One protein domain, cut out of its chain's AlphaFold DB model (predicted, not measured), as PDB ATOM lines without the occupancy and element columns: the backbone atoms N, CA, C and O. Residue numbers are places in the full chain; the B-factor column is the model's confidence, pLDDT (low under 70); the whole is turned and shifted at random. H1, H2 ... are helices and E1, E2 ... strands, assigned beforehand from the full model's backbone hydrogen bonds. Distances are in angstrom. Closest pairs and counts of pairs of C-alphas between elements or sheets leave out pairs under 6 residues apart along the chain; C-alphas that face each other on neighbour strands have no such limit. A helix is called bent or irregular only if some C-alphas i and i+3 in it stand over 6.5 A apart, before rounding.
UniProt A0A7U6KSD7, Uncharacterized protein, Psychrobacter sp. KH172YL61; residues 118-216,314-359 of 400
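Overview. This is residues 118 to 216 and 314 to 359 of the 400 residues of an uncharacterized protein of Psychrobacter sp. KH172YL61 (UniProt A0A7U6KSD7). One strongly twisted sheet of seven strands runs through the whole domain as a wall, and its E2, E3, E1 end sits between the long helix H1 and the shorter helix H3, with H2 packed on H3 farther out. The other end, E6, E7 and E4, has no helix over it, while H1 and the stretch 154 to 166, which folds back from it, reach out far from that end. Along the 145 printed residues you meet E1, H1, E2, H2, H3, E3, E4, E5, E6 and E7, three named helices and seven named strands. The sheet is mixed, in the order E2, E3, E1, E5, E6, E7, E4, and the class is mixed, helices and strands, with under half of the printed residues, 72 of 145, in named elements. The whole is compact, with a radius of gyration of the C-alphas of 15.8 A, and spans 44 by 35 by 33 A.

Arrangement. Start at E1, residues 121 to 124, and E5, residues 328 to 331, which are parallel neighbours; N 122 and O 328 are 2.8 A apart, within hydrogen-bond range. On the other side of E1 look for E3, residues 210 to 213, antiparallel to it, with N 123 and O 211 at 2.8 A. Beyond E3 comes the edge strand E2, residues 167 to 170, antiparallel, with N 168 and O 212 at 2.8 A. From E5 the sheet goes on to E6, residues 342 to 347, a hairpin with N 344 and O 329 at 2.8 A. E6 and E7, residues 351 to 356, form another hairpin, with N 347 and O 351 at 2.8 A. E5, E6 and E7 are a meander, each strand the antiparallel neighbour of the one before. The edge strand E4, residues 315 to 318, is antiparallel to E7, with N 317 and O 352 at 2.8 A; E4, E5, E6 and E7 are a Greek key, a meander of three with E4 paired to the last. H1, residues 133 to 153, is on the sheet over E3 at a height of 8.6 A; on the local plane it stands at 19 degrees to E3, along the strands. Its closest C-alphas to E3 are Pro 133 and Leu 210, 7.0 A apart. E1, H1 and E2 are a split strand-helix-strand unit, two strands that run the same way with E3 between them, and its crossover is right-handed. H3, residues 190 to 200, is on the sheet at a height of 8.2 A, only just over E3 with 3 C-alphas falling on it, slantwise at 44 degrees on the local plane; the closest C-alphas, of Val 190 and Val 212, are 7.8 A apart. H2, residues 172 to 179, is not on the sheet but touches H3, about perpendicular at 88 degrees, closest at C-alphas Ser 179 and Ala 198, 4.8 A. H1 is apart from H2 and H3. Every O i to N i+4 pair is within hydrogen-bond range in H2, against 14 of 17 in H1 and 5 of 7 in H3.

Along the chain. Find C-alpha 121 at (-41.352, -20.571, 41.146), where E1 begins; it runs 9.9 A. H1 begins at C-alpha 133, (-36.655, -21.191, 27.888), and runs 31.2 A with a kink of 27 degrees near residue 140; it is irregular, with C-alphas 135 and 138 7.1 A apart. H3 runs 16.2 A and is only just irregular, with C-alphas 193 and 196 6.7 A apart; H2 runs 10.5 A. E2, E3, E4 and E5 run 10.3, 10.2, 10.1 and 10.0 A, and E6 16.3 A. E7 runs 16.2 A and ends at C-alpha 356, (-25.885, -22.703, 44.056).

Size, cuts and confidence. The two C-alphas farthest apart are those of Gln 153 and Gly 320, 45.5 A. Residues 217 to 313 are not printed, and C-alphas 216 and 314 stand 18.5 A apart across this cut, which falls in the link from E3 to E4. Of the links that are printed whole, H1 to E2, 13 residues, is long. The mean pLDDT of the printed part is 93.6, and no printed residue is under 70.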
ATOM      1  N   VAL A 118     -47.696 -20.551  49.609       87.44
ATOM      2  CA  VAL A 118     -48.188 -20.275  48.247       87.44
ATOM      3  C   VAL A 118     -47.369 -19.132  47.658       87.44
ATOM      4  O   VAL A 118     -47.606 -17.959  47.938       87.44
ATOM      5  N   ARG A 119     -46.355 -19.517  46.892       90.00
ATOM      6  CA  ARG A 119     -45.328 -18.668  46.298       90.00
ATOM      7  C   ARG A 119     -44.852 -19.393  45.040       90.00
ATOM      8  O   ARG A 119     -44.229 -20.442  45.203       90.00
ATOM      9  N   PRO A 120     -45.137 -18.896  43.828       93.38
ATOM     10  CA  PRO A 120     -44.748 -19.583  42.605       93.38
ATOM     11  C   PRO A 120     -43.226 -19.583  42.422       93.38
ATOM     12  O   PRO A 120     -42.499 -18.801  43.049       93.38
ATOM     13  N   THR A 121     -42.762 -20.443  41.519       94.88
ATOM     14  CA  THR A 121     -41.352 -20.571  41.146       94.88
ATOM     15  C   THR A 121     -41.122 -20.017  39.745       94.88
ATOM     16  O   THR A 121     -41.850 -20.338  38.806       94.88
ATOM     17  N   VAL A 122     -40.108 -19.164  39.608       96.94
ATOM     18  CA  VAL A 122     -39.770 -18.449  38.376       96.94
ATOM     19  C   VAL A 122     -38.482 -19.007  37.794       96.94
ATOM     20  O   VAL A 122     -37.415 -18.907  38.400       96.94
ATOM     21  N   PHE A 123     -38.575 -19.552  36.588       96.94
ATOM     22  CA  PHE A 123     -37.463 -20.119  35.844       96.94
ATOM     23  C   PHE A 123     -36.884 -19.084  34.880       96.94
ATOM     24  O   PHE A 123     -37.577 -18.545  34.013       96.94
ATOM     25  N   ALA A 124     -35.585 -18.824  35.028       97.62
ATOM     26  CA  ALA A 124     -34.831 -17.905  34.189       97.62
ATOM     27  C   ALA A 124     -33.645 -18.630  33.542       97.62
ATOM     28  O   ALA A 124     -32.814 -19.228  34.228       97.62
ATOM     29  N   VAL A 125     -33.530 -18.547  32.216       97.69
ATOM     30  CA  VAL A 125     -32.379 -19.085  31.476       97.69
ATOM     31  C   VAL A 125     -31.387 -17.952  31.212       97.69
ATOM     32  O   VAL A 125     -31.740 -17.006  30.511       97.69
ATOM     33  N   PRO A 126     -30.149 -17.989  31.732       97.38
ATOM     34  CA  PRO A 126     -29.157 -16.963  31.433       97.38
ATOM     35  C   PRO A 126     -28.790 -16.867  29.949       97.38
ATOM     36  O   PRO A 126     -28.712 -17.876  29.255       97.38
ATOM     37  N   THR A 127     -28.394 -15.681  29.478       97.31
ATOM     38  CA  THR A 127     -27.828 -15.501  28.122       97.31
ATOM     39  C   THR A 127     -26.529 -16.282  27.886       97.31
ATOM     40  O   THR A 127     -26.151 -16.493  26.737       97.31
ATOM     41  N   ARG A 128     -25.865 -16.727  28.963       94.50
ATOM     42  CA  ARG A 128     -24.649 -17.560  28.958       94.50
ATOM     43  C   ARG A 128     -24.898 -19.074  29.041       94.50
ATOM     44  O   ARG A 128     -23.951 -19.834  28.888       94.50
ATOM     45  N   ASP A 129     -26.125 -19.497  29.334       95.25
ATOM     46  CA  ASP A 129     -26.519 -20.909  29.325       95.25
ATOM     47  C   ASP A 129     -26.790 -21.350  27.874       95.25
ATOM     48  O   ASP A 129     -27.215 -20.533  27.052       95.25
ATOM     49  N   GLU A 130     -26.519 -22.608  27.521       92.88
ATOM     50  CA  GLU A 130     -26.688 -23.075  26.134       92.88
ATOM     51  C   GLU A 130     -28.160 -23.337  25.772       92.88
ATOM     52  O   GLU A 130     -28.563 -23.032  24.649       92.88
ATOM     53  N   GLY A 131     -28.971 -23.814  26.725       93.25
ATOM     54  CA  GLY A 131     -30.387 -24.136  26.518       93.25
ATOM     55  C   GLY A 131     -31.280 -22.905  26.360       93.25
ATOM     56  O   GLY A 131     -30.851 -21.765  26.552       93.25
ATOM     57  N   LEU A 132     -32.540 -23.118  26.008       96.62
ATOM     58  CA  LEU A 132     -33.551 -22.089  25.771       96.62
ATOM     59  C   LEU A 132     -34.690 -22.188  26.801       96.62
ATOM     60  O   LEU A 132     -34.909 -23.265  27.356       96.62
ATOM     61  N   PRO A 133     -35.426 -21.098  27.096       96.56
ATOM     62  CA  PRO A 133     -36.655 -21.191  27.888       96.56
ATOM     63  C   PRO A 133     -37.681 -22.142  27.259       96.56
ATOM     64  O   PRO A 133     -38.344 -22.899  27.963       96.56
ATOM     65  N   GLU A 134     -37.761 -22.149  25.927       97.19
ATOM     66  CA  GLU A 134     -38.661 -22.997  25.149       97.19
ATOM     67  C   GLU A 134     -38.425 -24.503  25.363       97.19
ATOM     68  O   GLU A 134     -39.369 -25.279  25.225       97.19
ATOM     69  N   ASP A 135     -37.215 -24.915  25.766       95.50
ATOM     70  CA  ASP A 135     -36.878 -26.320  26.043       95.50
ATOM     71  C   ASP A 135     -37.691 -26.902  27.219       95.50
ATOM     72  O   ASP A 135     -37.834 -28.119  27.326       95.50
ATOM     73  N   LEU A 136     -38.225 -26.049  28.107       95.38
ATOM     74  CA  LEU A 136     -39.026 -26.463  29.265       95.38
ATOM     75  C   LEU A 136     -40.515 -26.670  28.928       95.38
ATOM     76  O   LEU A 136     -41.205 -27.416  29.619       95.38
ATOM     77  N   LEU A 137     -41.021 -26.025  27.871       97.00
ATOM     78  CA  LEU A 137     -42.460 -25.976  27.576       97.00
ATOM     79  C   LEU A 137     -43.098 -27.363  27.360       97.00
ATOM     80  O   LEU A 137     -44.122 -27.612  27.992       97.00
ATOM     81  N   PRO A 138     -42.495 -28.310  26.604       96.75
ATOM     82  CA  PRO A 138     -43.098 -29.630  26.397       96.75
ATOM     83  C   PRO A 138     -43.302 -30.421  27.696       96.75
ATOM     84  O   PRO A 138     -44.235 -31.215  27.797       96.75
ATOM     85  N   ARG A 139     -42.453 -30.197  28.710       96.12
ATOM     86  CA  ARG A 139     -42.621 -30.791  30.042       96.12
ATOM     87  C   ARG A 139     -43.763 -30.135  30.808       96.12
ATOM     88  O   ARG A 139     -44.518 -30.836  31.472       96.12
ATOM     89  N   LEU A 140     -43.891 -28.813  30.731       97.06
ATOM     90  CA  LEU A 140     -44.972 -28.087  31.399       97.06
ATOM     91  C   LEU A 140     -46.339 -28.444  30.808       97.06
ATOM     92  O   LEU A 140     -47.281 -28.612  31.579       97.06
ATOM     93  N   ASP A 141     -46.425 -28.675  29.496       97.81
ATOM     94  CA  ASP A 141     -47.620 -29.226  28.843       97.81
ATOM     95  C   ASP A 141     -47.987 -30.606  29.436       97.81
ATOM     96  O   ASP A 141     -49.099 -30.794  29.930       97.81
ATOM     97  N   ILE A 142     -47.026 -31.545  29.486       97.56
ATOM     98  CA  ILE A 142     -47.203 -32.898  30.061       97.56
ATOM     99  C   ILE A 142     -47.630 -32.844  31.538       97.56
ATOM    100  O   ILE A 142     -48.500 -33.602  31.969       97.56
ATOM    101  N   LEU A 143     -47.022 -31.961  32.334       97.06
ATOM    102  CA  LEU A 143     -47.353 -31.796  33.752       97.06
ATOM    103  C   LEU A 143     -48.736 -31.168  33.957       97.06
ATOM    104  O   LEU A 143     -49.440 -31.551  34.890       97.06
ATOM    105  N   THR A 144     -49.142 -30.252  33.077       97.69
ATOM    106  CA  THR A 144     -50.474 -29.634  33.102       97.69
ATOM    107  C   THR A 144     -51.555 -30.670  32.779       97.69
ATOM    108  O   THR A 144     -52.527 -30.789  33.526       97.69
ATOM    109  N   GLU A 145     -51.352 -31.485  31.737       98.19
ATOM    110  CA  GLU A 145     -52.248 -32.596  31.380       98.19
ATOM    111  C   GLU A 145     -52.325 -33.633  32.516       98.19
ATOM    112  O   GLU A 145     -53.418 -33.985  32.963       98.19
ATOM    113  N   ALA A 146     -51.186 -34.044  33.087       97.56
ATOM    114  CA  ALA A 146     -51.151 -34.974  34.218       97.56
ATOM    115  C   ALA A 146     -51.817 -34.417  35.494       97.56
ATOM    116  O   ALA A 146     -52.434 -35.171  36.253       97.56
ATOM    117  N   TYR A 147     -51.726 -33.107  35.749       97.50
ATOM    118  CA  TYR A 147     -52.436 -32.459  36.856       97.50
ATOM    119  C   TYR A 147     -53.953 -32.447  36.616       97.50
ATOM    120  O   TYR A 147     -54.717 -32.790  37.525       97.50
ATOM    121  N   GLN A 148     -54.391 -32.140  35.390       98.25
ATOM    122  CA  GLN A 148     -55.798 -32.215  34.994       98.25
ATOM    123  C   GLN A 148     -56.347 -33.646  35.136       98.25
ATOM    124  O   GLN A 148     -57.373 -33.829  35.793       98.25
ATOM    125  N   GLU A 149     -55.651 -34.669  34.622       98.31
ATOM    126  CA  GLU A 149     -56.061 -36.075  34.766       98.31
ATOM    127  C   GLU A 149     -56.250 -36.480  36.236       98.31
ATOM    128  O   GLU A 149     -57.181 -37.218  36.570       98.31
ATOM    129  N   LEU A 150     -55.379 -36.009  37.137       97.69
ATOM    130  CA  LEU A 150     -55.505 -36.278  38.569       97.69
ATOM    131  C   LEU A 150     -56.749 -35.596  39.163       97.69
ATOM    132  O   LEU A 150     -57.434 -36.211  39.982       97.69
ATOM    133  N   ILE A 151     -57.086 -34.374  38.748       98.19
ATOM    134  CA  ILE A 151     -58.309 -33.675  39.185       98.19
ATOM    135  C   ILE A 151     -59.572 -34.360  38.646       98.19
ATOM    136  O   ILE A 151     -60.563 -34.465  39.369       98.19
ATOM    137  N   GLU A 152     -59.542 -34.872  37.415       98.31
ATOM    138  CA  GLU A 152     -60.649 -35.642  36.834       98.31
ATOM    139  C   GLU A 152     -60.864 -36.990  37.547       98.31
ATOM    140  O   GLU A 152     -62.004 -37.440  37.690       98.31
ATOM    141  N   GLN A 153     -59.794 -37.615  38.056       97.88
ATOM    142  CA  GLN A 153     -59.864 -38.833  38.877       97.88
ATOM    143  C   GLN A 153     -60.429 -38.572  40.286       97.88
ATOM    144  O   GLN A 153     -61.197 -39.387  40.804       97.88
ATOM    145  N   ASP A 154     -60.049 -37.459  40.918       97.94
ATOM    146  CA  ASP A 154     -60.593 -36.995  42.199       97.94
ATOM    147  C   ASP A 154     -60.408 -35.477  42.333       97.94
ATOM    148  O   ASP A 154     -59.287 -34.990  42.463       97.94
ATOM    149  N   VAL A 155     -61.516 -34.729  42.388       97.31
ATOM    150  CA  VAL A 155     -61.521 -33.257  42.481       97.31
ATOM    151  C   VAL A 155     -60.732 -32.712  43.682       97.31
ATOM    152  O   VAL A 155     -60.233 -31.588  43.640       97.31
ATOM    153  N   ASN A 156     -60.550 -33.511  44.740       96.19
ATOM    154  CA  ASN A 156     -59.729 -33.151  45.900       96.19
ATOM    155  C   ASN A 156     -58.213 -33.143  45.598       96.19
ATOM    156  O   ASN A 156     -57.431 -32.755  46.463       96.19
ATOM    157  N   ASN A 157     -57.785 -33.559  44.399       96.38
ATOM    158  CA  ASN A 157     -56.424 -33.358  43.893       96.38
ATOM    159  C   ASN A 157     -56.159 -31.914  43.437       96.38
ATOM    160  O   ASN A 157     -54.998 -31.576  43.217       96.38
ATOM    161  N   LYS A 158     -57.181 -31.047  43.333       95.38
ATOM    162  CA  LYS A 158     -57.001 -29.642  42.940       95.38
ATOM    163  C   LYS A 158     -56.429 -28.794  44.086       95.38
ATOM    164  O   LYS A 158     -57.149 -28.049  44.748       95.38
ATOM    165  N   VAL A 159     -55.129 -28.955  44.337       92.50
ATOM    166  CA  VAL A 159     -54.391 -28.355  45.468       92.50
ATOM    167  C   VAL A 159     -53.339 -27.315  45.059       92.50
ATOM    168  O   VAL A 159     -52.795 -26.650  45.936       92.50
ATOM    169  N   LEU A 160     -53.056 -27.159  43.759       91.12
ATOM    170  CA  LEU A 160     -52.086 -26.188  43.220       91.12
ATOM    171  C   LEU A 160     -52.737 -24.972  42.528       91.12
ATOM    172  O   LEU A 160     -52.039 -24.031  42.181       91.12
ATOM    173  N   GLY A 161     -54.057 -24.986  42.310       91.12
ATOM    174  CA  GLY A 161     -54.772 -24.027  41.451       91.12
ATOM    175  C   GLY A 161     -55.584 -24.734  40.362       91.12
ATOM    176  O   GLY A 161     -55.714 -25.959  40.402       91.12
ATOM    177  N   GLU A 162     -56.138 -23.993  39.402       94.94
ATOM    178  CA  GLU A 162     -56.700 -24.584  38.174       94.94
ATOM    179  C   GLU A 162     -55.558 -25.062  37.245       94.94
ATOM    180  O   GLU A 162     -54.476 -24.468  37.281       94.94
ATOM    181  N   PRO A 163     -55.736 -26.116  36.420       95.94
ATOM    182  CA  PRO A 163     -54.705 -26.563  35.476       95.94
ATOM    183  C   PRO A 163     -54.272 -25.482  34.484       95.94
ATOM    184  O   PRO A 163     -53.091 -25.356  34.185       95.94
ATOM    185  N   GLU A 164     -55.207 -24.661  34.014       95.69
ATOM    186  CA  GLU A 164     -54.943 -23.588  33.054       95.69
ATOM    187  C   GLU A 164     -54.022 -22.486  33.617       95.69
ATOM    188  O   GLU A 164     -53.376 -21.781  32.846       95.69
ATOM    189  N   ASP A 165     -53.920 -22.383  34.948       94.44
ATOM    190  CA  ASP A 165     -53.039 -21.458  35.669       94.44
ATOM    191  C   ASP A 165     -51.711 -22.119  36.118       94.44
ATOM    192  O   ASP A 165     -50.940 -21.502  36.860       94.44
ATOM    193  N   TYR A 166     -51.430 -23.373  35.720       95.25
ATOM    194  CA  TYR A 166     -50.270 -24.151  36.192       95.25
ATOM    195  C   TYR A 166     -48.921 -23.508  35.838       95.25
ATOM    196  O   TYR A 166     -47.973 -23.576  36.631       95.25
ATOM    197  N   TYR A 167     -48.831 -22.843  34.682       96.94
ATOM    198  CA  TYR A 167     -47.692 -22.000  34.328       96.94
ATOM    199  C   TYR A 167     -48.094 -20.790  33.474       96.94
ATOM    200  O   TYR A 167     -49.088 -20.812  32.753       96.94
ATOM    201  N   GLN A 168     -47.288 -19.726  33.527       97.81
ATOM    202  CA  GLN A 168     -47.472 -18.505  32.742       97.81
ATOM    203  C   GLN A 168     -46.146 -18.038  32.127       97.81
ATOM    204  O   GLN A 168     -45.081 -18.134  32.742       97.81
ATOM    205  N   LEU A 169     -46.219 -17.504  30.906       98.50
ATOM    206  CA  LEU A 169     -45.083 -16.969  30.155       98.50
ATOM    207  C   LEU A 169     -45.072 -15.438  30.183       98.50
ATOM    208  O   LEU A 169     -46.110 -14.800  30.001       98.50
ATOM    209  N   TYR A 170     -43.882 -14.860  30.351       98.62
ATOM    210  CA  TYR A 170     -43.659 -13.416  30.370       98.62
ATOM    211  C   TYR A 170     -42.605 -13.001  29.336       98.62
ATOM    212  O   TYR A 170     -41.443 -13.411  29.411       98.62
ATOM    213  N   SER A 171     -43.008 -12.167  28.374       98.50
ATOM    214  CA  SER A 171     -42.101 -11.528  27.418       98.50
ATOM    215  C   SER A 171     -41.255 -10.437  28.083       98.50
ATOM    216  O   SER A 171     -41.574  -9.929  29.160       98.50
ATOM    217  N   HIS A 172     -40.180 -10.040  27.405       98.19
ATOM    218  CA  HIS A 172     -39.332  -8.925  27.820       98.19
ATOM    219  C   HIS A 172     -40.131  -7.617  27.976       98.19
ATOM    220  O   HIS A 172     -39.967  -6.898  28.956       98.19
ATOM    221  N   GLU A 173     -41.052  -7.342  27.052       98.31
ATOM    222  CA  GLU A 173     -41.918  -6.158  27.050       98.31
ATOM    223  C   GLU A 173     -42.887  -6.169  28.238       98.31
ATOM    224  O   GLU A 173     -43.011  -5.163  28.931       98.31
ATOM    225  N   GLN A 174     -43.513  -7.316  28.531       98.38
ATOM    226  CA  GLN A 174     -44.392  -7.462  29.700       98.38
ATOM    227  C   GLN A 174     -43.631  -7.221  31.011       98.38
ATOM    228  O   GLN A 174     -44.172  -6.632  31.944       98.38
ATOM    229  N   LEU A 175     -42.366  -7.638  31.085       98.31
ATOM    230  CA  LEU A 175     -41.526  -7.419  32.262       98.31
ATOM    231  C   LEU A 175     -41.090  -5.954  32.390       98.31
ATOM    232  O   LEU A 175     -41.091  -5.435  33.501       98.31
ATOM    233  N   LEU A 176     -40.829  -5.250  31.285       98.00
ATOM    234  CA  LEU A 176     -40.630  -3.794  31.306       98.00
ATOM    235  C   LEU A 176     -41.900  -3.029  31.728       98.00
ATOM    236  O   LEU A 176     -41.806  -1.997  32.386       98.00
ATOM    237  N   GLU A 177     -43.097  -3.526  31.406       98.12
ATOM    238  CA  GLU A 177     -44.351  -2.958  31.929       98.12
ATOM    239  C   GLU A 177     -44.565  -3.262  33.423       98.12
ATOM    240  O   GLU A 177     -45.185  -2.467  34.130       98.12
ATOM    241  N   LEU A 178     -44.060  -4.396  33.923       97.94
ATOM    242  CA  LEU A 178     -44.130  -4.781  35.338       97.94
ATOM    243  C   LEU A 178     -43.093  -4.060  36.209       97.94
ATOM    244  O   LEU A 178     -43.410  -3.719  37.350       97.94
ATOM    245  N   SER A 179     -41.892  -3.770  35.694       96.62
ATOM    246  CA  SER A 179     -40.844  -3.069  36.452       96.62
ATOM    247  C   SER A 179     -41.264  -1.658  36.873       96.62
ATOM    248  O   SER A 179     -40.839  -1.189  37.930       96.62
ATOM    249  N   GLU A 180     -42.151  -1.015  36.109       97.06
ATOM    250  CA  GLU A 180     -42.700   0.316  36.404       97.06
ATOM    251  C   GLU A 180     -43.878   0.302  37.400       97.06
ATOM    252  O   GLU A 180     -44.238   1.354  37.933       97.06
ATOM    253  N   ARG A 181     -44.487  -0.858  37.698       96.62
ATOM    254  CA  ARG A 181     -45.598  -0.951  38.670       96.62
ATOM    255  C   ARG A 181     -45.097  -0.825  40.112       96.62
ATOM    256  O   ARG A 181     -43.932  -1.090  40.408       96.62
ATOM    257  N   GLU A 182     -45.971  -0.430  41.032       94.56
ATOM    258  CA  GLU A 182     -45.669  -0.454  42.470       94.56
ATOM    259  C   GLU A 182     -45.689  -1.902  42.990       94.56
ATOM    260  O   GLU A 182     -46.538  -2.694  42.586       94.56
ATOM    261  N   GLN A 183     -44.731  -2.267  43.846       93.44
ATOM    262  CA  GLN A 183     -44.668  -3.607  44.434       93.44
ATOM    263  C   GLN A 183     -45.591  -3.687  45.653       93.44
ATOM    264  O   GLN A 183     -45.619  -2.771  46.471       93.44
ATOM    265  N   VAL A 184     -46.333  -4.787  45.769       93.25
ATOM    266  CA  VAL A 184     -47.236  -5.046  46.898       93.25
ATOM    267  C   VAL A 184     -46.542  -5.881  47.976       93.25
ATOM    268  O   VAL A 184     -45.733  -6.757  47.674       93.25
ATOM    269  N   GLU A 185     -46.886  -5.639  49.243       90.94
ATOM    270  CA  GLU A 185     -46.297  -6.357  50.385       90.94
ATOM    271  C   GLU A 185     -46.588  -7.868  50.326       90.94
ATOM    272  O   GLU A 185     -45.704  -8.686  50.583       90.94
ATOM    273  N   VAL A 186     -47.817  -8.231  49.942       92.25
ATOM    274  CA  VAL A 186     -48.302  -9.611  49.807       92.25
ATOM    275  C   VAL A 186     -48.990  -9.762  48.441       92.25
ATOM    276  O   VAL A 186     -50.117  -9.289  48.288       92.25
ATOM    277  N   PRO A 187     -48.333 -10.379  47.442       94.19
ATOM    278  CA  PRO A 187     -48.920 -10.629  46.127       94.19
ATOM    279  C   PRO A 187     -50.151 -11.541  46.173       94.19
ATOM    280  O   PRO A 187     -50.197 -12.514  46.926       94.19
ATOM    281  N   SER A 188     -51.134 -11.244  45.324       92.75
ATOM    282  CA  SER A 188     -52.373 -12.019  45.155       92.75
ATOM    283  C   SER A 188     -52.542 -12.602  43.746       92.75
ATOM    284  O   SER A 188     -53.358 -13.497  43.537       92.75
ATOM    285  N   THR A 189     -51.751 -12.119  42.786       94.19
ATOM    286  CA  THR A 189     -51.764 -12.501  41.368       94.19
ATOM    287  C   THR A 189     -50.354 -12.831  40.871       94.19
ATOM    288  O   THR A 189     -49.360 -12.390  41.452       94.19
ATOM    289  N   VAL A 190     -50.246 -13.584  39.772       94.75
ATOM    290  CA  VAL A 190     -48.948 -13.931  39.156       94.75
ATOM    291  C   VAL A 190     -48.203 -12.673  38.683       94.75
ATOM    292  O   VAL A 190     -47.001 -12.551  38.906       94.75
ATOM    293  N   ASP A 191     -48.930 -11.688  38.143       96.94
ATOM    294  CA  ASP A 191     -48.381 -10.374  37.787       96.94
ATOM    295  C   ASP A 191     -47.718  -9.688  38.990       96.94
ATOM    296  O   ASP A 191     -46.582  -9.233  38.875       96.94
ATOM    297  N   GLU A 192     -48.375  -9.652  40.154       96.94
ATOM    298  CA  GLU A 192     -47.814  -9.056  41.376       96.94
ATOM    299  C   GLU A 192     -46.567  -9.798  41.880       96.94
ATOM    300  O   GLU A 192     -45.616  -9.147  42.313       96.94
ATOM    301  N   TRP A 193     -46.522 -11.132  41.768       96.12
ATOM    302  CA  TRP A 193     -45.309 -11.915  42.049       96.12
ATOM    303  C   TRP A 193     -44.162 -11.581  41.082       96.12
ATOM    304  O   TRP A 193     -42.997 -11.640  41.472       96.12
ATOM    305  N   MET A 194     -44.460 -11.191  39.840       97.62
ATOM    306  CA  MET A 194     -43.444 -10.851  38.838       97.62
ATOM    307  C   MET A 194     -42.945  -9.403  38.900       97.62
ATOM    308  O   MET A 194     -41.876  -9.125  38.355       97.62
ATOM    309  N   ILE A 195     -43.620  -8.496  39.615       97.06
ATOM    310  CA  ILE A 195     -43.139  -7.121  39.851       97.06
ATOM    311  C   ILE A 195     -41.729  -7.087  40.490       97.06
ATOM    312  O   ILE A 195     -40.848  -6.447  39.909       97.06
ATOM    313  N   PRO A 196     -41.436  -7.764  41.624       94.81
ATOM    314  CA  PRO A 196     -40.076  -7.786  42.179       94.81
ATOM    315  C   PRO A 196     -39.056  -8.444  41.240       94.81
ATOM    316  O   PRO A 196     -37.915  -7.990  41.163       94.81
ATOM    317  N   VAL A 197     -39.450  -9.478  40.489       96.12
ATOM    318  CA  VAL A 197     -38.562 -10.125  39.507       96.12
ATOM    319  C   VAL A 197     -38.165  -9.127  38.424       96.12
ATOM    320  O   VAL A 197     -36.980  -8.939  38.174       96.12
ATOM    321  N   ALA A 198     -39.136  -8.420  37.844       96.81
ATOM    322  CA  ALA A 198     -38.906  -7.393  36.836       96.81
ATOM    323  C   ALA A 198     -38.072  -6.201  37.347       96.81
ATOM    324  O   ALA A 198     -37.325  -5.602  36.577       96.81
ATOM    325  N   LYS A 199     -38.172  -5.858  38.640       94.06
ATOM    326  CA  LYS A 199     -37.383  -4.781  39.270       94.06
ATOM    327  C   LYS A 199     -35.938  -5.168  39.590       94.06
ATOM    328  O   LYS A 199     -35.062  -4.307  39.514       94.06
ATOM    329  N   TYR A 200     -35.691  -6.412  40.007       91.88
ATOM    330  CA  TYR A 200     -34.413  -6.814  40.611       91.88
ATOM    331  C   TYR A 200     -33.581  -7.796  39.773       91.88
ATOM    332  O   TYR A 200     -32.368  -7.884  39.974       91.88
ATOM    333  N   LEU A 201     -34.184  -8.517  38.823       94.25
ATOM    334  CA  LEU A 201     -33.458  -9.373  37.885       94.25
ATOM    335  C   LEU A 201     -32.880  -8.528  36.741       94.25
ATOM    336  O   LEU A 201     -33.586  -7.739  36.119       94.25
ATOM    337  N   ASP A 202     -31.600  -8.717  36.412       95.69
ATOM    338  CA  ASP A 202     -31.007  -8.056  35.244       95.69
ATOM    339  C   ASP A 202     -31.520  -8.704  33.951       95.69
ATOM    340  O   ASP A 202     -30.966  -9.696  33.468       95.69
ATOM    341  N   LEU A 203     -32.578  -8.112  33.392       96.25
ATOM    342  CA  LEU A 203     -33.253  -8.562  32.173       96.25
ATOM    343  C   LEU A 203     -32.307  -8.675  30.959       96.25
ATOM    344  O   LEU A 203     -32.567  -9.465  30.058       96.25
ATOM    345  N   ASN A 204     -31.159  -7.983  30.952       96.81
ATOM    346  CA  ASN A 204     -30.151  -8.087  29.885       96.81
ATOM    347  C   ASN A 204     -29.292  -9.365  29.979       96.81
ATOM    348  O   ASN A 204     -28.528  -9.675  29.061       96.81
ATOM    349  N   LYS A 205     -29.355 -10.089  31.105       97.25
ATOM    350  CA  LYS A 205     -28.577 -11.312  31.371       97.25
ATOM    351  C   LYS A 205     -29.396 -12.601  31.267       97.25
ATOM    352  O   LYS A 205     -28.836 -13.674  31.502       97.25
ATOM    353  N   VAL A 206     -30.671 -12.522  30.890       97.62
ATOM    354  CA  VAL A 206     -31.570 -13.676  30.711       97.62
ATOM    355  C   VAL A 206     -32.159 -13.727  29.299       97.62
ATOM    356  O   VAL A 206     -32.178 -12.733  28.577       97.62
ATOM    357  N   LYS A 207     -32.576 -14.923  28.888       98.38
ATOM    358  CA  LYS A 207     -33.368 -15.190  27.683       98.38
ATOM    359  C   LYS A 207     -34.858 -15.078  28.035       98.38
ATOM    360  O   LYS A 207     -35.221 -15.182  29.205       98.38
ATOM    361  N   PHE A 208     -35.700 -14.895  27.021       98.31
ATOM    362  CA  PHE A 208     -37.154 -14.770  27.164       98.31
ATOM    363  C   PHE A 208     -37.866 -15.843  26.328       98.31
ATOM    364  O   PHE A 208     -37.312 -16.206  25.292       98.31
ATOM    365  N   PRO A 209     -39.059 -16.318  26.736       98.31
ATOM    366  CA  PRO A 209     -39.840 -15.880  27.903       98.31
ATOM    367  C   PRO A 209     -39.189 -16.211  29.257       98.31
ATOM    368  O   PRO A 209     -38.412 -17.154  29.363       98.31
ATOM    369  N   LEU A 210     -39.520 -15.445  30.301       98.31
ATOM    370  CA  LEU A 210     -39.439 -15.974  31.667       98.31
ATOM    371  C   LEU A 210     -40.680 -16.827  31.925       98.31
ATOM    372  O   LEU A 210     -41.764 -16.514  31.427       98.31
ATOM    373  N   ILE A 211     -40.514 -17.894  32.701       98.19
ATOM    374  CA  ILE A 211     -41.566 -18.880  32.949       98.19
ATOM    375  C   ILE A 211     -41.872 -18.896  34.441       98.19
ATOM    376  O   ILE A 211     -40.961 -19.024  35.256       98.19
ATOM    377  N   VAL A 212     -43.145 -18.773  34.800       97.00
ATOM    378  CA  VAL A 212     -43.631 -18.872  36.181       97.00
ATOM    379  C   VAL A 212     -44.463 -20.137  36.296       97.00
ATOM    380  O   VAL A 212     -45.303 -20.366  35.436       97.00
ATOM    381  N   VAL A 213     -44.239 -20.954  37.324       95.50
ATOM    382  CA  VAL A 213     -44.930 -22.238  37.534       95.50
ATOM    383  C   VAL A 213     -45.452 -22.304  38.969       95.50
ATOM    384  O   VAL A 213     -44.794 -21.813  39.891       95.50
ATOM    385  N   GLN A 214     -46.599 -22.952  39.183       91.00
ATOM    386  CA  GLN A 214     -47.201 -23.171  40.508       91.00
ATOM    387  C   GLN A 214     -46.470 -24.261  41.344       91.00
ATOM    388  O   GLN A 214     -47.084 -24.994  42.119       91.00
ATOM    389  N   GLU A 215     -45.141 -24.374  41.213       88.31
ATOM    390  CA  GLU A 215     -44.288 -25.114  42.156       88.31
ATOM    391  C   GLU A 215     -44.093 -24.246  43.418       88.31
ATOM    392  O   GLU A 215     -43.495 -23.168  43.341       88.31
ATOM    393  N   TYR A 216     -44.623 -24.679  44.569       87.44
ATOM    394  CA  TYR A 216     -44.700 -23.872  45.800       87.44
ATOM    395  C   TYR A 216     -43.617 -24.170  46.852       87.44
ATOM    396  O   TYR A 216     -42.994 -25.232  46.876       87.44
ATOM    397  N   SER A 314     -26.452 -25.123  51.977       84.94
ATOM    398  CA  SER A 314     -27.114 -23.941  51.425       84.94
ATOM    399  C   SER A 314     -26.874 -22.781  52.385       84.94
ATOM    400  O   SER A 314     -26.639 -22.997  53.577       84.94
ATOM    401  N   TYR A 315     -26.862 -21.559  51.864       86.56
ATOM    402  CA  TYR A 315     -26.466 -20.376  52.623       86.56
ATOM    403  C   TYR A 315     -27.680 -19.503  52.883       86.56
ATOM    404  O   TYR A 315     -28.358 -19.105  51.942       86.56
ATOM    405  N   VAL A 316     -27.937 -19.166  54.145       88.62
ATOM    406  CA  VAL A 316     -28.933 -18.147  54.484       88.62
ATOM    407  C   VAL A 316     -28.251 -16.784  54.508       88.62
ATOM    408  O   VAL A 316     -27.242 -16.591  55.186       88.62
ATOM    409  N   THR A 317     -28.817 -15.840  53.769       89.94
ATOM    410  CA  THR A 317     -28.465 -14.422  53.790       89.94
ATOM    411  C   THR A 317     -29.672 -13.600  54.243       89.94
ATOM    412  O   THR A 317     -30.800 -14.087  54.222       89.94
ATOM    413  N   HIS A 318     -29.436 -12.367  54.678       91.38
ATOM    414  CA  HIS A 318     -30.479 -11.416  55.050       91.38
ATOM    415  C   HIS A 318     -30.289 -10.153  54.216       91.38
ATOM    416  O   HIS A 318     -29.297  -9.435  54.373       91.38
ATOM    417  N   TRP A 319     -31.228  -9.897  53.315       87.38
ATOM    418  CA  TRP A 319     -31.286  -8.670  52.532       87.38
ATOM    419  C   TRP A 319     -32.111  -7.618  53.284       87.38
ATOM    420  O   TRP A 319     -32.711  -7.903  54.317       87.38
ATOM    421  N   GLY A 320     -32.052  -6.364  52.834       79.12
ATOM    422  CA  GLY A 320     -32.822  -5.282  53.452       79.12
ATOM    423  C   GLY A 320     -34.323  -5.403  53.181       79.12
ATOM    424  O   GLY A 320     -34.815  -6.447  52.755       79.12
ATOM    425  N   ASP A 321     -35.042  -4.299  53.376       74.88
ATOM    426  CA  ASP A 321     -36.411  -4.190  52.872       74.88
ATOM    427  C   ASP A 321     -36.422  -4.434  51.351       74.88
ATOM    428  O   ASP A 321     -35.750  -3.734  50.589       74.88
ATOM    429  N   ALA A 322     -37.142  -5.478  50.948       72.62
ATOM    430  CA  ALA A 322     -37.252  -5.956  49.576       72.62
ATOM    431  C   ALA A 322     -38.550  -5.483  48.892       72.62
ATOM    432  O   ALA A 322     -38.902  -6.001  47.835       72.62
ATOM    433  N   GLY A 323     -39.286  -4.546  49.509       75.88
ATOM    434  CA  GLY A 323     -40.535  -3.975  48.991       75.88
ATOM    435  C   GLY A 323     -41.772  -4.866  49.148       75.88
ATOM    436  O   GLY A 323     -42.855  -4.484  48.715       75.88
ATOM    437  N   GLY A 324     -41.624  -6.055  49.738       84.81
ATOM    438  CA  GLY A 324     -42.678  -7.058  49.884       84.81
ATOM    439  C   GLY A 324     -42.143  -8.480  49.738       84.81
ATOM    440  O   GLY A 324     -40.936  -8.718  49.818       84.81
ATOM    441  N   GLN A 325     -43.044  -9.435  49.518       89.88
ATOM    442  CA  GLN A 325     -42.672 -10.810  49.182       89.88
ATOM    443  C   GLN A 325     -42.129 -10.908  47.744       89.88
ATOM    444  O   GLN A 325     -42.505 -10.144  46.859       89.88
ATOM    445  N   ILE A 326     -41.237 -11.875  47.524       92.19
ATOM    446  CA  ILE A 326     -40.612 -12.206  46.234       92.19
ATOM    447  C   ILE A 326     -40.921 -13.690  45.952       92.19
ATOM    448  O   ILE A 326     -41.019 -14.460  46.915       92.19
ATOM    449  N   PRO A 327     -41.120 -14.118  44.690       93.94
ATOM    450  CA  PRO A 327     -41.308 -15.531  44.368       93.94
ATOM    451  C   PRO A 327     -40.018 -16.333  44.592       93.94
ATOM    452  O   PRO A 327     -38.958 -15.776  44.884       93.94
ATOM    453  N   GLU A 328     -40.079 -17.655  44.445       93.56
ATOM    454  CA  GLU A 328     -38.843 -18.425  44.301       93.56
ATOM    455  C   GLU A 328     -38.241 -18.165  42.914       93.56
ATOM    456  O   GLU A 328     -38.975 -18.091  41.931       93.56
ATOM    457  N   ILE A 329     -36.919 -18.009  42.818       94.94
ATOM    458  CA  ILE A 329     -36.241 -17.756  41.536       94.94
ATOM    459  C   ILE A 329     -35.189 -18.834  41.298       94.94
ATOM    460  O   ILE A 329     -34.278 -19.020  42.107       94.94
ATOM    461  N   ILE A 330     -35.302 -19.517  40.163       94.88
ATOM    462  CA  ILE A 330     -34.385 -20.554  39.702       94.88
ATOM    463  C   ILE A 330     -33.711 -20.067  38.423       94.88
ATOM    464  O   ILE A 330     -34.313 -19.971  37.353       94.88
ATOM    465  N   VAL A 331     -32.426 -19.755  38.545       95.88
ATOM    466  CA  VAL A 331     -31.564 -19.355  37.436       95.88
ATOM    467  C   VAL A 331     -30.820 -20.596  36.955       95.88
ATOM    468  O   VAL A 331     -29.958 -21.112  37.668       95.88
ATOM    469  N   TYR A 332     -31.151 -21.097  35.763       95.88
ATOM    470  CA  TYR A 332     -30.542 -22.314  35.217       95.88
ATOM    471  C   TYR A 332     -29.025 -22.185  35.006       95.88
ATOM    472  O   TYR A 332     -28.490 -21.098  34.781       95.88
ATOM    473  N   GLY A 333     -28.341 -23.330  35.054       93.56
ATOM    474  CA  GLY A 333     -26.906 -23.437  34.813       93.56
ATOM    475  C   GLY A 333     -26.375 -24.856  35.051       93.56
ATOM    476  O   GLY A 333     -26.983 -25.645  35.779       93.56
ATOM    477  N   GLN A 334     -25.239 -25.210  34.449       90.62
ATOM    478  CA  GLN A 334     -24.742 -26.590  34.421       90.62
ATOM    479  C   GLN A 334     -24.188 -27.052  35.783       90.62
ATOM    480  O   GLN A 334     -23.142 -26.578  36.242       90.62
ATOM    481  N   ARG A 335     -24.863 -28.025  36.413       88.81
ATOM    482  CA  ARG A 335     -24.492 -28.637  37.704       88.81
ATOM    483  C   ARG A 335     -23.000 -28.999  37.772       88.81
ATOM    484  O   ARG A 335     -22.473 -29.689  36.906       88.81
ATOM    485  N   GLY A 336     -22.331 -28.579  38.845       87.44
ATOM    486  CA  GLY A 336     -20.916 -28.857  39.118       87.44
ATOM    487  C   GLY A 336     -19.926 -27.864  38.500       87.44
ATOM    488  O   GLY A 336     -18.759 -27.872  38.891       87.44
ATOM    489  N   THR A 337     -20.364 -26.990  37.591       90.44
ATOM    490  CA  THR A 337     -19.522 -25.935  36.999       90.44
ATOM    491  C   THR A 337     -19.531 -24.654  37.851       90.44
ATOM    492  O   THR A 337     -20.342 -24.545  38.776       90.44
ATOM    493  N   PRO A 338     -18.664 -23.655  37.575       90.06
ATOM    494  CA  PRO A 338     -18.799 -22.315  38.156       90.06
ATOM    495  C   PRO A 338     -20.146 -21.656  37.829       90.06
ATOM    496  O   PRO A 338     -20.668 -20.903  38.643       90.06
ATOM    497  N   GLU A 339     -20.727 -22.003  36.678       90.81
ATOM    498  CA  GLU A 339     -22.010 -21.510  36.169       90.81
ATOM    499  C   GLU A 339     -23.154 -22.501  36.446       90.81
ATOM    500  O   GLU A 339     -24.038 -22.694  35.616       90.81
ATOM    501  N   GLY A 340     -23.117 -23.179  37.596       91.12
ATOM    502  CA  GLY A 340     -24.189 -24.072  38.036       91.12
ATOM    503  C   GLY A 340     -25.472 -23.330  38.416       91.12
ATOM    504  O   GLY A 340     -25.419 -22.176  38.841       91.12
ATOM    505  N   MET A 341     -26.612 -24.022  38.288       93.31
ATOM    506  CA  MET A 341     -27.947 -23.537  38.668       93.31
ATOM    507  C   MET A 341     -27.928 -22.835  40.034       93.31
ATOM    508  O   MET A 341     -27.350 -23.362  40.987       93.31
ATOM    509  N   ALA A 342     -28.569 -21.672  40.130       92.94
ATOM    510  CA  ALA A 342     -28.753 -20.942  41.378       92.94
ATOM    511  C   ALA A 342     -30.243 -20.809  41.719       92.94
ATOM    512  O   ALA A 342     -31.001 -20.165  40.994       92.94
ATOM    513  N   GLN A 343     -30.633 -21.395  42.848       91.94
ATOM    514  CA  GLN A 343     -31.957 -21.288  43.451       91.94
ATOM    515  C   GLN A 343     -31.917 -20.252  44.580       91.94
ATOM    516  O   GLN A 343     -31.027 -20.281  45.439       91.94
ATOM    517  N   LEU A 344     -32.893 -19.345  44.566       92.19
ATOM    518  CA  LEU A 344     -33.114 -18.300  45.557       92.19
ATOM    519  C   LEU A 344     -34.494 -18.507  46.197       92.19
ATOM    520  O   LEU A 344     -35.515 -18.129  45.623       92.19
ATOM    521  N   THR A 345     -34.506 -19.092  47.392       90.25
ATOM    522  CA  THR A 345     -35.713 -19.386  48.175       90.25
ATOM    523  C   THR A 345     -35.907 -18.310  49.253       90.25
ATOM    524  O   THR A 345     -35.125 -18.264  50.208       90.25
ATOM    525  N   PRO A 346     -36.912 -17.425  49.148       88.50
ATOM    526  CA  PRO A 346     -37.177 -16.410  50.166       88.50
ATOM    527  C   PRO A 346     -37.876 -16.980  51.408       88.50
ATOM    528  O   PRO A 346     -38.656 -17.930  51.339       88.50
ATOM    529  N   TYR A 347     -37.634 -16.327  52.540       84.94
ATOM    530  CA  TYR A 347     -38.238 -16.575  53.847       84.94
ATOM    531  C   TYR A 347     -38.733 -15.250  54.468       84.94
ATOM    532  O   TYR A 347     -38.249 -14.175  54.102       84.94
ATOM    533  N   PRO A 348     -39.693 -15.283  55.415       80.81
ATOM    534  CA  PRO A 348     -40.213 -14.071  56.050       80.81
ATOM    535  C   PRO A 348     -39.121 -13.211  56.704       80.81
ATOM    536  O   PRO A 348     -38.201 -13.735  57.327       80.81
ATOM    537  N   GLY A 349     -39.258 -11.885  56.609       83.25
ATOM    538  CA  GLY A 349     -38.341 -10.936  57.254       83.25
ATOM    539  C   GLY A 349     -37.003 -10.737  56.533       83.25
ATOM    540  O   GLY A 349     -35.981 -10.629  57.198       83.25
ATOM    541  N   GLY A 350     -36.994 -10.716  55.195       86.25
ATOM    542  CA  GLY A 350     -35.802 -10.382  54.394       86.25
ATOM    543  C   GLY A 350     -34.746 -11.488  54.299       86.25
ATOM    544  O   GLY A 350     -33.682 -11.276  53.717       86.25
ATOM    545  N   TYR A 351     -35.014 -12.675  54.846       89.44
ATOM    546  CA  TYR A 351     -34.116 -13.821  54.746       89.44
ATOM    547  C   TYR A 351     -34.266 -14.537  53.400       89.44
ATOM    548  O   TYR A 351     -35.371 -14.752  52.914       89.44
ATOM    549  N   PHE A 352     -33.147 -14.966  52.820       88.88
ATOM    550  CA  PHE A 352     -33.110 -15.757  51.592       88.88
ATOM    551  C   PHE A 352     -32.146 -16.927  51.763       88.88
ATOM    552  O   PHE A 352     -31.010 -16.746  52.202       88.88
ATOM    553  N   GLN A 353     -32.577 -18.124  51.385       88.88
ATOM    554  CA  GLN A 353     -31.715 -19.287  51.230       88.88
ATOM    555  C   GLN A 353     -31.211 -19.336  49.785       88.88
ATOM    556  O   GLN A 353     -31.991 -19.322  48.835       88.88
ATOM    557  N   ILE A 354     -29.892 -19.384  49.634       89.56
ATOM    558  CA  ILE A 354     -29.187 -19.481  48.358       89.56
ATOM    559  C   ILE A 354     -28.612 -20.890  48.235       89.56
ATOM    560  O   ILE A 354     -27.837 -21.346  49.085       89.56
ATOM    561  N   HIS A 355     -28.973 -21.563  47.149       88.62
ATOM    562  CA  HIS A 355     -28.550 -22.917  46.814       88.62
ATOM    563  C   HIS A 355     -27.958 -22.892  45.399       88.62
ATOM    564  O   HIS A 355     -28.671 -22.848  44.401       88.62
ATOM    565  N   GLY A 356     -26.625 -22.821  45.317       89.81
ATOM    566  CA  GLY A 356     -25.885 -22.703  44.056       89.81
ATOM    567  C   GLY A 356     -25.167 -24.001  43.715       89.81
ATOM    568  O   GLY A 356     -24.237 -24.382  44.425       89.81
ATOM    569  N   MET A 357     -25.561 -24.680  42.642       88.75
ATOM    570  CA  MET A 357     -25.116 -26.024  42.241       88.75
ATOM    571  C   MET A 357     -23.701 -26.046  41.629       88.75
ATOM    572  O   MET A 357     -23.449 -26.708  40.622       88.75
ATOM    573  N   SER A 358     -22.764 -25.335  42.256       88.50
ATOM    574  CA  SER A 358     -21.338 -25.269  41.937       88.50
ATOM    575  C   SER A 358     -20.490 -25.833  43.084       88.50
ATOM    576  O   SER A 358     -20.940 -25.932  44.232       88.50
ATOM    577  N   LYS A 359     -19.223 -26.158  42.792       85.19
ATOM    578  CA  LYS A 359     -18.252 -26.621  43.803       85.19
ATOM    579  C   LYS A 359     -17.794 -25.546  44.796       85.19
ATOM    580  O   LYS A 359     -17.178 -25.864  45.805       85.19
TER     581      LYS A 359